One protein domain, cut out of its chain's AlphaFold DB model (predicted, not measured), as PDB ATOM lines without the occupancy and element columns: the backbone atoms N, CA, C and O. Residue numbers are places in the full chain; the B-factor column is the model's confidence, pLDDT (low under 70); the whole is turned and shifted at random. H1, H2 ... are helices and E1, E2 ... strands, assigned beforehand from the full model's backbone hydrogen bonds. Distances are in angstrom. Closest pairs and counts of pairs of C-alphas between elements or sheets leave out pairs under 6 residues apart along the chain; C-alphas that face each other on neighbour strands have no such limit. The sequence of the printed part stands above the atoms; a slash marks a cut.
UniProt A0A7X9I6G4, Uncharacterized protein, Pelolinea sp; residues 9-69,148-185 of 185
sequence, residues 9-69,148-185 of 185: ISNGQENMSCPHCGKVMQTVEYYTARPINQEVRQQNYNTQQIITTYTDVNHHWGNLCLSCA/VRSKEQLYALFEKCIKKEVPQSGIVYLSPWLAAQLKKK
ATOM      1  N   ILE A   9     254.054 178.485 233.068       84.06
ATOM      2  CA  ILE A   9     254.981 178.719 234.175       84.06
ATOM      3  C   ILE A   9     254.244 179.551 235.224       84.06
ATOM      4  O   ILE A   9     253.630 180.560 234.880       84.06
ATOM      5  N   SER A  10     254.293 179.122 236.487       82.06
ATOM      6  CA  SER A  10     253.623 179.795 237.609       82.06
ATOM      7  C   SER A  10     254.315 181.086 238.043       82.06
ATOM      8  O   SER A  10     253.647 181.998 238.498       82.06
ATOM      9  N   ASN A  11     255.639 181.165 237.886       81.44
ATOM     10  CA  ASN A  11     256.453 182.337 238.213       81.44
ATOM     11  C   ASN A  11     256.973 182.955 236.913       81.44
ATOM     12  O   ASN A  11     258.144 182.833 236.557       81.44
ATOM     13  N   GLY A  12     256.045 183.514 236.148       77.06
ATOM     14  CA  GLY A  12     256.317 184.189 234.895       77.06
ATOM     15  C   GLY A  12     257.024 185.527 235.092       77.06
ATOM     16  O   GLY A  12     256.803 186.233 236.073       77.06
ATOM     17  N   GLN A  13     257.860 185.876 234.122       81.31
ATOM     18  CA  GLN A  13     258.473 187.196 233.973       81.31
ATOM     19  C   GLN A  13     258.101 187.789 232.615       81.31
ATOM     20  O   GLN A  13     257.896 187.052 231.644       81.31
ATOM     21  N   GLU A  14     258.041 189.114 232.526       78.44
ATOM     22  CA  GLU A  14     257.820 189.783 231.245       78.44
ATOM     23  C   GLU A  14     258.905 189.403 230.230       78.44
ATOM     24  O   GLU A  14     260.076 189.235 230.569       78.44
ATOM     25  N   ASN A  15     258.505 189.242 228.967       75.44
ATOM     26  CA  ASN A  15     259.388 188.912 227.842       75.44
ATOM     27  C   ASN A  15     260.170 187.590 227.963       75.44
ATOM     28  O   ASN A  15     261.095 187.342 227.185       75.44
ATOM     29  N   MET A  16     259.783 186.696 228.877       83.75
ATOM     30  CA  MET A  16     260.413 185.383 228.981       83.75
ATOM     31  C   MET A  16     260.229 184.595 227.680       83.75
ATOM     32  O   MET A  16     259.114 184.411 227.183       83.75
ATOM     33  N   SER A  17     261.332 184.090 227.138       85.75
ATOM     34  CA  SER A  17     261.292 183.199 225.983       85.75
ATOM     35  C   SER A  17     260.944 181.782 226.426       85.75
ATOM     36  O   SER A  17     261.473 181.272 227.410       85.75
ATOM     37  N   CYS A  18     260.050 181.126 225.690       83.94
ATOM     38  CA  CYS A  18     259.682 179.748 225.974       83.94
ATOM     39  C   CYS A  18     260.901 178.833 225.770       83.94
ATOM     40  O   CYS A  18     261.432 178.801 224.654       83.94
ATOM     41  N   PRO A  19     261.290 178.015 226.766       80.75
ATOM     42  CA  PRO A  19     262.475 177.158 226.670       80.75
ATOM     43  C   PRO A  19     262.358 176.098 225.566       80.75
ATOM     44  O   PRO A  19     263.358 175.562 225.105       80.75
ATOM     45  N   HIS A  20     261.136 175.801 225.111       82.56
ATOM     46  CA  HIS A  20     260.885 174.789 224.089       82.56
ATOM     47  C   HIS A  20     260.833 175.301 222.651       82.56
ATOM     48  O   HIS A  20     261.053 174.511 221.736       82.56
ATOM     49  N   CYS A  21     260.459 176.561 222.423       84.50
ATOM     50  CA  CYS A  21     260.269 177.079 221.063       84.50
ATOM     51  C   CYS A  21     260.929 178.436 220.806       84.50
ATOM     52  O   CYS A  21     260.794 178.961 219.704       84.50
ATOM     53  N   GLY A  22     261.584 179.031 221.808       82.50
ATOM     54  CA  GLY A  22     262.267 180.323 221.704       82.50
ATOM     55  C   GLY A  22     261.344 181.533 221.521       82.50
ATOM     56  O   GLY A  22     261.816 182.661 221.489       82.50
ATOM     57  N   LYS A  23     260.026 181.334 221.404       85.94
ATOM     58  CA  LYS A  23     259.066 182.433 221.249       85.94
ATOM     59  C   LYS A  23     258.733 183.072 222.588       85.94
ATOM     60  O   LYS A  23     258.607 182.372 223.594       85.94
ATOM     61  N   VAL A  24     258.501 184.380 222.557       86.56
ATOM     62  CA  VAL A  24     258.080 185.165 223.720       86.56
ATOM     63  C   VAL A  24     256.770 184.613 224.285       86.56
ATOM     64  O   VAL A  24     255.804 184.365 223.553       86.56
ATOM     65  N   MET A  25     256.756 184.378 225.594       87.75
ATOM     66  CA  MET A  25     255.577 183.946 226.334       87.75
ATOM     67  C   MET A  25     254.706 185.148 226.694       87.75
ATOM     68  O   MET A  25     255.202 186.244 226.928       87.75
ATOM     69  N   GLN A  26     253.392 184.932 226.736       88.19
ATOM     70  CA  GLN A  26     252.451 185.949 227.193       88.19
ATOM     71  C   GLN A  26     252.361 185.897 228.712       88.19
ATOM     72  O   GLN A  26     252.089 184.833 229.272       88.19
ATOM     73  N   THR A  27     252.574 187.038 229.357       90.12
ATOM     74  CA  THR A  27     252.446 187.180 230.805       90.12
ATOM     75  C   THR A  27     250.976 187.353 231.185       90.12
ATOM     76  O   THR A  27     250.221 188.073 230.531       90.12
ATOM     77  N   VAL A  28     250.552 186.639 232.222       89.94
ATOM     78  CA  VAL A  28     249.175 186.560 232.703       89.94
ATOM     79  C   VAL A  28     249.178 186.808 234.201       89.94
ATOM     80  O   VAL A  28     249.817 186.086 234.962       89.94
ATOM     81  N   GLU A  29     248.442 187.826 234.621       90.38
ATOM     82  CA  GLU A  29     248.186 188.096 236.031       90.38
ATOM     83  C   GLU A  29     247.177 187.081 236.578       90.38
ATOM     84  O   GLU A  29     246.130 186.839 235.964       90.38
ATOM     85  N   TYR A  30     247.471 186.491 237.733       89.25
ATOM     86  CA  TYR A  30     246.541 185.603 238.419       89.25
ATOM     87  C   TYR A  30     246.695 185.697 239.933       89.25
ATOM     88  O   TYR A  30     247.718 186.125 240.458       89.25
ATOM     89  N   TYR A  31     245.660 185.277 240.648       88.00
ATOM     90  CA  TYR A  31     245.656 185.249 242.102       88.00
ATOM     91  C   TYR A  31     245.473 183.813 242.573       88.00
ATOM     92  O   TYR A  31     244.819 183.008 241.909       88.00
ATOM     93  N   THR A  32     246.049 183.476 243.717       87.44
ATOM     94  CA  THR A  32     245.754 182.225 244.413       87.44
ATOM     95  C   THR A  32     245.060 182.543 245.720       87.44
ATOM     96  O   THR A  32     245.344 183.564 246.339       87.44
ATOM     97  N   ALA A  33     244.119 181.700 246.124       84.81
ATOM     98  CA  ALA A  33     243.462 181.825 247.415       84.81
ATOM     99  C   ALA A  33     243.084 180.455 247.967       84.81
ATOM    100  O   ALA A  33     242.932 179.488 247.213       84.81
ATOM    101  N   ARG A  34     242.894 180.374 249.282       82.94
ATOM    102  CA  ARG A  34     242.416 179.166 249.959       82.94
ATOM    103  C   ARG A  34     240.944 179.341 250.329       82.94
ATOM    104  O   ARG A  34     240.602 180.334 250.964       82.94
ATOM    105  N   PRO A  35     240.043 178.433 249.924       77.81
ATOM    106  CA  PRO A  35     238.658 178.489 250.368       77.81
ATOM    107  C   PRO A  35     238.586 178.049 251.838       77.81
ATOM    108  O   PRO A  35     239.064 176.972 252.179       77.81
ATOM    109  N   ILE A  36     237.995 178.878 252.701       75.00
ATOM    110  CA  ILE A  36     237.797 178.563 254.128       75.00
ATOM    111  C   ILE A  36     236.431 177.929 254.337       75.00
ATOM    112  O   ILE A  36     236.295 176.944 255.052       75.00
ATOM    113  N   ASN A  37     235.406 178.545 253.747       69.00
ATOM    114  CA  ASN A  37     234.024 178.197 254.014       69.00
ATOM    115  C   ASN A  37     233.179 178.419 252.762       69.00
ATOM    116  O   ASN A  37     233.423 179.357 251.998       69.00
ATOM    117  N   GLN A  38     232.194 177.554 252.551       71.19
ATOM    118  CA  GLN A  38     231.225 177.671 251.466       71.19
ATOM    119  C   GLN A  38     229.836 177.745 252.086       71.19
ATOM    120  O   GLN A  38     229.319 176.757 252.596       71.19
ATOM    121  N   GLU A  39     229.238 178.927 252.050       72.81
ATOM    122  CA  GLU A  39     227.863 179.136 252.478       72.81
ATOM    123  C   GLU A  39     226.944 179.078 251.262       72.81
ATOM    124  O   GLU A  39     227.066 179.872 250.330       72.81
ATOM    125  N   VAL A  40     225.985 178.159 251.267       67.31
ATOM    126  CA  VAL A  40     224.908 178.162 250.276       67.31
ATOM    127  C   VAL A  40     223.786 179.036 250.819       67.31
ATOM    128  O   VAL A  40     223.062 178.639 251.728       67.31
ATOM    129  N   ARG A  41     223.630 180.241 250.269       66.38
ATOM    130  CA  ARG A  41     222.476 181.096 250.553       66.38
ATOM    131  C   ARG A  41     221.391 180.839 249.519       66.38
ATOM    132  O   ARG A  41     221.579 181.085 248.329       66.38
ATOM    133  N   GLN A  42     220.235 180.360 249.967       63.38
ATOM    134  CA  GLN A  42     219.044 180.355 249.124       63.38
ATOM    135  C   GLN A  42     218.540 181.788 248.974       63.38
ATOM    136  O   GLN A  42     218.192 182.436 249.957       63.38
ATOM    137  N   GLN A  43     218.534 182.281 247.738       64.19
ATOM    138  CA  GLN A  43     217.982 183.594 247.413       64.19
ATOM    139  C   GLN A  43     216.499 183.484 247.022       64.19
ATOM    140  O   GLN A  43     215.754 184.444 247.191       64.19
ATOM    141  N   ASN A  44     216.073 182.321 246.499       58.31
ATOM    142  CA  ASN A  44     214.683 182.006 246.146       58.31
ATOM    143  C   ASN A  44     214.493 180.483 245.947       58.31
ATOM    144  O   ASN A  44     215.491 179.770 245.829       58.31
ATOM    145  N   TYR A  45     213.251 179.988 245.825       60.91
ATOM    146  CA  TYR A  45     212.936 178.545 245.700       60.91
ATOM    147  C   TYR A  45     213.698 177.802 244.577       60.91
ATOM    148  O   TYR A  45     213.919 176.602 244.696       60.91
ATOM    149  N   ASN A  46     214.164 178.511 243.536       70.25
ATOM    150  CA  ASN A  46     214.911 177.938 242.404       70.25
ATOM    151  C   ASN A  46     216.351 178.462 242.247       70.25
ATOM    152  O   ASN A  46     217.065 178.019 241.347       70.25
ATOM    153  N   THR A  47     216.801 179.401 243.084       57.50
ATOM    154  CA  THR A  47     218.126 180.032 242.946       57.50
ATOM    155  C   THR A  47     218.924 179.906 244.233       57.50
ATOM    156  O   THR A  47     218.642 180.563 245.239       57.50
ATOM    157  N   GLN A  48     219.952 179.064 244.169       69.88
ATOM    158  CA  GLN A  48     220.961 178.906 245.207       69.88
ATOM    159  C   GLN A  48     222.190 179.735 244.836       69.88
ATOM    160  O   GLN A  48     222.749 179.576 243.751       69.88
ATOM    161  N   GLN A  49     222.615 180.613 245.738       70.00
ATOM    162  CA  GLN A  49     223.865 181.345 245.618       70.00
ATOM    163  C   GLN A  49     224.907 180.687 246.519       70.00
ATOM    164  O   GLN A  49     224.748 180.641 247.735       70.00
ATOM    165  N   ILE A  50     225.991 180.188 245.928       68.38
ATOM    166  CA  ILE A  50     227.127 179.657 246.684       68.38
ATOM    167  C   ILE A  50     228.090 180.813 246.948       68.38
ATOM    168  O   ILE A  50     228.725 181.333 246.030       68.38
ATOM    169  N   ILE A  51     228.186 181.234 248.204       71.94
ATOM    170  CA  ILE A  51     229.141 182.231 248.676       71.94
ATOM    171  C   ILE A  51     230.350 181.477 249.219       71.94
ATOM    172  O   ILE A  51     230.278 180.823 250.254       71.94
ATOM    173  N   THR A  52     231.473 181.559 248.510       71.81
ATOM    174  CA  THR A  52     232.744 181.018 249.005       71.81
ATOM    175  C   THR A  52     233.538 182.135 249.669       71.81
ATOM    176  O   THR A  52     233.798 183.163 249.041       71.81
ATOM    177  N   THR A  53     233.939 181.930 250.919       77.50
ATOM    178  CA  THR A  53     234.860 182.814 251.636       77.50
ATOM    179  C   THR A  53     236.286 182.331 251.414       77.50
ATOM    180  O   THR A  53     236.591 181.150 251.610       77.50
ATOM    181  N   TYR A  54     237.161 183.247 251.009       76.44
ATOM    182  CA  TYR A  54     238.555 182.966 250.678       76.44
ATOM    183  C   TYR A  54     239.502 183.617 251.698       76.44
ATOM    184  O   TYR A  54     239.302 184.776 252.055       76.44
ATOM    185  N   THR A  55     240.547 182.907 252.124       75.62
ATOM    186  CA  THR A  55     241.739 183.462 252.793       75.62
ATOM    187  C   THR A  55     242.928 183.525 251.846       75.62
ATOM    188  O   THR A  55     242.951 182.867 250.802       75.62
ATOM    189  N   ASP A  56     243.946 184.286 252.261       76.56
ATOM    190  CA  ASP A  56     245.291 184.249 251.685       76.56
ATOM    191  C   ASP A  56     245.299 184.546 250.180       76.56
ATOM    192  O   ASP A  56     245.887 183.807 249.389       76.56
ATOM    193  N   VAL A  57     244.608 185.622 249.777       82.62
ATOM    194  CA  VAL A  57     244.564 186.070 248.379       82.62
ATOM    195  C   VAL A  57     245.926 186.645 247.988       82.62
ATOM    196  O   VAL A  57     246.223 187.813 248.246       82.62
ATOM    197  N   ASN A  58     246.741 185.825 247.335       85.50
ATOM    198  CA  ASN A  58     248.093 186.166 246.915       85.50
ATOM    199  C   ASN A  58     248.145 186.459 245.419       85.50
ATOM    200  O   ASN A  58     247.516 185.778 244.611       85.50
ATOM    201  N   HIS A  59     248.895 187.494 245.056       88.81
ATOM    202  CA  HIS A  59     249.081 187.918 243.674       88.81
ATOM    203  C   HIS A  59     250.277 187.212 243.030       88.81
ATOM    204  O   HIS A  59     251.338 187.101 243.645       88.81
ATOM    205  N   HIS A  60     250.118 186.790 241.777       89.44
ATOM    206  CA  HIS A  60     251.140 186.102 241.006       89.44
ATOM    207  C   HIS A  60     251.134 186.530 239.536       89.44
ATOM    208  O   HIS A  60     250.119 186.933 238.966       89.44
ATOM    209  N   TRP A  61     252.289 186.349 238.902       89.50
ATOM    210  CA  TRP A  61     252.456 186.479 237.462       89.50
ATOM    211  C   TRP A  61     252.811 185.125 236.892       89.50
ATOM    212  O   TRP A  61     253.776 184.511 237.329       89.50
ATOM    213  N   GLY A  62     252.051 184.665 235.910       88.50
ATOM    214  CA  GLY A  62     252.319 183.441 235.175       88.50
ATOM    215  C   GLY A  62     252.665 183.731 233.726       88.50
ATOM    216  O   GLY A  62     252.326 184.784 233.198       88.50
ATOM    217  N   ASN A  63     253.312 182.783 233.056       89.69
ATOM    218  CA  ASN A  63     253.610 182.882 231.631       89.69
ATOM    219  C   ASN A  63     252.970 181.729 230.862       89.69
ATOM    220  O   ASN A  63     253.057 180.573 231.275       89.69
ATOM    221  N   LEU A  64     252.380 182.040 229.708       88.81
ATOM    222  CA  LEU A  64     251.735 181.092 228.802       88.81
ATOM    223  C   LEU A  64     252.387 181.144 227.416       88.81
ATOM    224  O   LEU A  64     252.379 182.178 226.740       88.81
ATOM    225  N   CYS A  65     252.901 180.011 226.933       88.56
ATOM    226  CA  CYS A  65     253.387 179.908 225.560       88.56
ATOM    227  C   CYS A  65     252.262 179.493 224.601       88.56
ATOM    228  O   CYS A  65     252.015 178.309 224.364       88.56
ATOM    229  N   LEU A  66     251.621 180.479 223.967       85.12
ATOM    230  CA  LEU A  66     250.542 180.244 222.999       85.12
ATOM    231  C   LEU A  66     250.969 179.411 221.784       85.12
ATOM    232  O   LEU A  66     250.160 178.675 221.230       85.12
ATOM    233  N   SER A  67     252.234 179.509 221.366       84.12
ATOM    234  CA  SER A  67     252.735 178.724 220.231       84.12
ATOM    235  C   SER A  67     252.877 177.241 220.575       84.12
ATOM    236  O   SER A  67     252.412 176.403 219.806       84.12
ATOM    237  N   CYS A  68     253.444 176.910 221.739       84.06
ATOM    238  CA  CYS A  68     253.501 175.528 222.221       84.06
ATOM    239  C   CYS A  68     252.102 174.974 222.522       84.06
ATOM    240  O   CYS A  68     251.825 173.822 222.192       84.06
ATOM    241  N   ALA A  69     251.204 175.794 223.086       81.06
ATOM    242  CA  ALA A  69     249.805 175.421 223.298       81.06
ATOM    243  C   ALA A  69     249.123 175.041 221.974       81.06
ATOM    244  O   ALA A  69     248.519 173.976 221.861       81.06
ATOM    245  N   VAL A 148     245.132 188.434 218.745       76.75
ATOM    246  CA  VAL A 148     245.053 189.305 219.921       76.75
ATOM    247  C   VAL A 148     243.954 188.755 220.828       76.75
ATOM    248  O   VAL A 148     242.823 188.555 220.383       76.75
ATOM    249  N   ARG A 149     244.301 188.449 222.079       79.44
ATOM    250  CA  ARG A 149     243.356 187.959 223.088       79.44
ATOM    251  C   ARG A 149     243.159 189.002 224.166       79.44
ATOM    252  O   ARG A 149     244.100 189.700 224.536       79.44
ATOM    253  N   SER A 150     241.942 189.060 224.696       84.94
ATOM    254  CA  SER A 150     241.685 189.825 225.910       84.94
ATOM    255  C   SER A 150     242.405 189.186 227.104       84.94
ATOM    256  O   SER A 150     242.714 187.988 227.101       84.94
ATOM    257  N   LYS A 151     242.636 189.982 228.153       83.62
ATOM    258  CA  LYS A 151     243.224 189.500 229.414       83.62
ATOM    259  C   LYS A 151     242.426 188.333 230.012       83.62
ATOM    260  O   LYS A 151     243.012 187.375 230.498       83.62
ATOM    261  N   GLU A 152     241.099 188.368 229.896       84.75
ATOM    262  CA  GLU A 152     240.193 187.315 230.379       84.75
ATOM    263  C   GLU A 152     240.369 185.997 229.620       84.75
ATOM    264  O   GLU A 152     240.461 184.929 230.224       84.75
ATOM    265  N   GLN A 153     240.470 186.060 228.289       85.06
ATOM    266  CA  GLN A 153     240.694 184.873 227.465       85.06
ATOM    267  C   GLN A 153     242.074 184.259 227.728       85.06
ATOM    268  O   GLN A 153     242.207 183.036 227.762       85.06
ATOM    269  N   LEU A 154     243.100 185.095 227.924       86.06
ATOM    270  CA  LEU A 154     244.439 184.644 228.313       86.06
ATOM    271  C   LEU A 154     244.428 183.979 229.691       86.06
ATOM    272  O   LEU A 154     244.993 182.896 229.831       86.06
ATOM    273  N   TYR A 155     243.734 184.573 230.665       88.56
ATOM    274  CA  TYR A 155     243.553 183.989 231.991       88.56
ATOM    275  C   TYR A 155     242.866 182.623 231.920       88.56
ATOM    276  O   TYR A 155     243.392 181.655 232.455       88.56
ATOM    277  N   ALA A 156     241.746 182.497 231.203       86.69
ATOM    278  CA  ALA A 156     241.020 181.230 231.104       86.69
ATOM    279  C   ALA A 156     241.871 180.107 230.476       86.69
ATOM    280  O   ALA A 156     241.800 178.945 230.885       86.69
ATOM    281  N   LEU A 157     242.697 180.443 229.479       86.50
ATOM    282  CA  LEU A 157     243.648 179.502 228.882       86.50
ATOM    283  C   LEU A 157     244.771 179.129 229.855       86.50
ATOM    284  O   LEU A 157     245.123 177.951 229.964       86.50
ATOM    285  N   PHE A 158     245.311 180.116 230.564       88.62
ATOM    286  CA  PHE A 158     246.347 179.917 231.566       88.62
ATOM    287  C   PHE A 158     245.846 179.059 232.731       88.62
ATOM    288  O   PHE A 158     246.497 178.080 233.071       88.62
ATOM    289  N   GLU A 159     244.658 179.330 233.273       88.25
ATOM    290  CA  GLU A 159     244.043 178.576 234.368       88.25
ATOM    291  C   GLU A 159     243.887 177.089 234.011       88.25
ATOM    292  O   GLU A 159     244.298 176.205 234.769       88.25
ATOM    293  N   LYS A 160     243.346 176.792 232.821       84.81
ATOM    294  CA  LYS A 160     243.216 175.412 232.320       84.81
ATOM    295  C   LYS A 160     244.564 174.699 232.216       84.81
ATOM    296  O   LYS A 160     244.624 173.478 232.354       84.81
ATOM    297  N   CYS A 161     245.617 175.442 231.907       85.81
ATOM    298  CA  CYS A 161     246.952 174.910 231.712       85.81
ATOM    299  C   CYS A 161     247.697 174.725 233.040       85.81
ATOM    300  O   CYS A 161     248.175 173.627 233.317       85.81
ATOM    301  N   ILE A 162     247.718 175.739 233.907       84.62
ATOM    302  CA  ILE A 162     248.420 175.677 235.190       84.62
ATOM    303  C   ILE A 162     247.796 174.653 236.134       84.62
ATOM    304  O   ILE A 162     248.532 173.918 236.778       84.62
ATOM    305  N   LYS A 163     246.468 174.467 236.121       83.69
ATOM    306  CA  LYS A 163     245.819 173.369 236.863       83.69
ATOM    307  C   LYS A 163     246.300 171.980 236.428       83.69
ATOM    308  O   LYS A 163     246.293 171.054 237.231       83.69
ATOM    309  N   LYS A 164     246.692 171.819 235.158       80.69
ATOM    310  CA  LYS A 164     247.180 170.545 234.601       80.69
ATOM    311  C   LYS A 164     248.680 170.339 234.792       80.69
ATOM    312  O   LYS A 164     249.119 169.190 234.812       80.69
ATOM    313  N   GLU A 165     249.462 171.415 234.825       76.75
ATOM    314  CA  GLU A 165     250.927 171.352 234.934       76.75
ATOM    315  C   GLU A 165     251.416 171.481 236.380       76.75
ATOM    316  O   GLU A 165     252.356 170.791 236.759       76.75
ATOM    317  N   VAL A 166     250.742 172.295 237.195       74.06
ATOM    318  CA  VAL A 166     251.046 172.539 238.611       74.06
ATOM    319  C   VAL A 166     249.752 172.415 239.433       74.06
ATOM    320  O   VAL A 166     249.167 173.416 239.863       74.06
ATOM    321  N   PRO A 167     249.234 171.189 239.628       74.56
ATOM    322  CA  PRO A 167     248.070 170.984 240.476       74.56
ATOM    323  C   PRO A 167     248.423 171.345 241.924       74.56
ATOM    324  O   PRO A 167     249.322 170.758 242.519       74.56
ATOM    325  N   GLN A 168     247.709 172.315 242.490       74.25
ATOM    326  CA  GLN A 168     247.837 172.699 243.892       74.25
ATOM    327  C   GLN A 168     246.565 172.288 244.636       74.25
ATOM    328  O   GLN A 168     245.470 172.750 244.316       74.25
ATOM    329  N   SER A 169     246.694 171.391 245.613       75.50
ATOM    330  CA  SER A 169     245.570 170.951 246.442       75.50
ATOM    331  C   SER A 169     245.116 172.069 247.380       75.50
ATOM    332  O   SER A 169     245.945 172.678 248.055       75.50
ATOM    333  N   GLY A 170     243.807 172.316 247.454       73.56
ATOM    334  CA  GLY A 170     243.232 173.312 248.367       73.56
ATOM    335  C   GLY A 170     243.488 174.771 247.972       73.56
ATOM    336  O   GLY A 170     243.191 175.666 248.758       73.56
ATOM    337  N   ILE A 171     244.019 175.022 246.771       80.56
ATOM    338  CA  ILE A 171     244.245 176.369 246.241       80.56
ATOM    339  C   ILE A 171     243.339 176.595 245.032       80.56
ATOM    340  O   ILE A 171     243.263 175.775 244.114       80.56
ATOM    341  N   VAL A 172     242.647 177.729 245.035       84.19
ATOM    342  CA  VAL A 172     241.812 178.201 243.934       84.19
ATOM    343  C   VAL A 172     242.564 179.294 243.192       84.19
ATOM    344  O   VAL A 172     243.050 180.251 243.793       84.19
ATOM    345  N   TYR A 173     242.637 179.149 241.872       86.31
ATOM    346  CA  TYR A 173     243.124 180.190 240.979       86.31
ATOM    347  C   TYR A 173     241.988 181.185 240.742       86.31
ATOM    348  O   TYR A 173     240.922 180.814 240.246       86.31
ATOM    349  N   LEU A 174     242.204 182.432 241.140       85.69
ATOM    350  CA  LEU A 174     241.276 183.538 240.965       85.69
ATOM    351  C   LEU A 174     241.794 184.463 239.870       85.69
ATOM    352  O   LEU A 174     242.995 184.714 239.730       85.69
ATOM    353  N   SER A 175     240.864 185.017 239.107       87.25
ATOM    354  CA  SER A 175     241.190 186.018 238.110       87.25
ATOM    355  C   SER A 175     241.343 187.412 238.723       87.25
ATOM    356  O   SER A 175     240.786 187.676 239.793       87.25
ATOM    357  N   PRO A 176     242.031 188.347 238.041       84.00
ATOM    358  CA  PRO A 176     242.233 189.699 238.561       84.00
ATOM    359  C   PRO A 176     240.934 190.450 238.866       84.00
ATOM    360  O   PRO A 176     240.836 191.130 239.886       84.00
ATOM    361  N   TRP A 177     239.899 190.294 238.031       83.88
ATOM    362  CA  TRP A 177     238.611 190.953 238.270       83.88
ATOM    363  C   TRP A 177     237.883 190.360 239.481       83.88
ATOM    364  O   TRP A 177     237.271 191.098 240.252       83.88
ATOM    365  N   LEU A 178     237.971 189.040 239.678       81.69
ATOM    366  CA  LEU A 178     237.337 188.352 240.798       81.69
ATOM    367  C   LEU A 178     238.054 188.700 242.110       81.69
ATOM    368  O   LEU A 178     237.409 189.029 243.101       81.69
ATOM    369  N   ALA A 179     239.389 188.740 242.090       81.75
ATOM    370  CA  ALA A 179     240.195 189.205 243.214       81.75
ATOM    371  C   ALA A 179     239.909 190.678 243.562       81.75
ATOM    372  O   ALA A 179     239.800 191.023 244.739       81.75
ATOM    373  N   ALA A 180     239.720 191.547 242.563       80.69
ATOM    374  CA  ALA A 180     239.354 192.945 242.786       80.69
ATOM    375  C   ALA A 180     237.963 193.108 243.424       80.69
ATOM    376  O   ALA A 180     237.764 194.027 244.213       80.69
ATOM    377  N   GLN A 181     237.006 192.228 243.115       79.69
ATOM    378  CA  GLN A 181     235.694 192.222 243.774       79.69
ATOM    379  C   GLN A 181     235.779 191.752 245.230       79.69
ATOM    380  O   GLN A 181     235.076 192.291 246.080       79.69
ATOM    381  N   LEU A 182     236.656 190.791 245.523       71.56
ATOM    382  CA  LEU A 182     236.879 190.295 246.884       71.56
ATOM    383  C   LEU A 182     237.593 191.323 247.772       71.56
ATOM    384  O   LEU A 182     237.253 191.431 248.939       71.56
ATOM    385  N   LYS A 183     238.530 192.110 247.223       66.19
ATOM    386  CA  LYS A 183     239.235 193.184 247.954       66.19
ATOM    387  C   LYS A 183     238.384 194.431 248.230       66.19
ATOM    388  O   LYS A 183     238.796 195.273 249.017       66.19
ATOM    389  N   LYS A 184     237.262 194.604 247.526       59.72
ATOM    390  CA  LYS A 184     236.355 195.758 247.682       59.72
ATOM    391  C   LYS A 184     235.272 195.545 248.750       59.72
ATOM    392  O   LYS A 184     234.475 196.457 248.962       59.72
ATOM    393  N   LYS A 185     235.211 194.361 249.360       49.06
ATOM    394  CA  LYS A 185     234.368 194.047 250.518       49.06
ATOM    395  C   LYS A 185     235.193 194.109 251.791       49.06
ATOM    396  O   LYS A 185     234.588 194.473 252.818       49.06
TER     397      LYS A 185
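Overview. This is residues 9 to 69 and 148 to 185 of the 185 residues of an uncharacterized protein of Pelolinea sp (UniProt A0A7X9I6G4). A long, twisted two-strand hairpin, E1 and E2, runs the length of the domain; its far half reaches out as an arm to the turn at residues 45 and 46, while its other half, with the short strand E3 beside E1, has helix H2 over one face and helix H3 over the other. The unnamed stretch of residues 9 to 25 and the small helix H1 lie toward the end away from that turn. The 99 printed residues hold three named strands and three named helices, along the chain E1 E2 H1 H2 E3 H3, with the sheet in the order E2, E1, E3, antiparallel throughout; the class is mixed, helices and strands. The whole is loose, with a radius of gyration of the C-alphas of 16.0 A and spans of 54 by 26 by 25 A.

Along the chain. Find C-alpha 26 at (252.451, 185.949, 227.193); from there E1, residues 26 to 44, runs 42.4 A to C-alpha 44 at (214.683, 182.006, 246.146), and it bends by 85 degrees at residue 36. E2, residues 47 to 64, comes back over 36.5 A and bends by 95 degrees at residue 61. E3 is residues 172 to 174, 6.1 A. Of the helices, H2 is residues 151 to 165, 20.5 A, H1 is residues 66 to 69, 4.9 A, and H3 is residues 176 to 183, 10.5 A, ending at C-alpha 183 at (239.235, 193.184, 247.954).

Arrangement. Start at the hairpin of E1 and E2, where N 28 and O 62 are 2.7 A apart and N 49 and O 41 2.8 A, both within hydrogen-bond range. On the other side of E1, E3 is its antiparallel neighbour, with N 172 and O 33 at 2.8 A. The domain has three layers, helices on both faces of the sheet: H2 on one, H3 on the other. H2 runs across the strands, at 78 degrees to E1 on the local plane, with a height over the sheet of 5.2 A; look at the C-alphas of Val 28 and Tyr 155, their closest, 6.2 A apart. H3 runs slantwise to the strands, at 52 degrees to E1 on the local plane, at a height of 8.3 A; the closest C-alphas are those of Tyr 30 and Pro 176, 5.9 A. H1 is not on the sheet; it is near H2, and H2 and H3 are apart. In H3 every O i to N i+4 pair is within hydrogen-bond range, in H2 10 of 11, and H1 is too short for such a pair.

Size, cuts and confidence. The two C-alphas farthest apart, those of Gly 22 and Tyr 45, are 54.9 A apart. Residues 70 to 147 are not printed, and C-alphas 69 and 148 are 15.1 A apart across this cut. Of the links that are printed whole, none is long. Mean pLDDT of the printed part is 79.8; look for values under 70 at residues 37, 40 to 45, 47 to 48, 50 and 183 to 185.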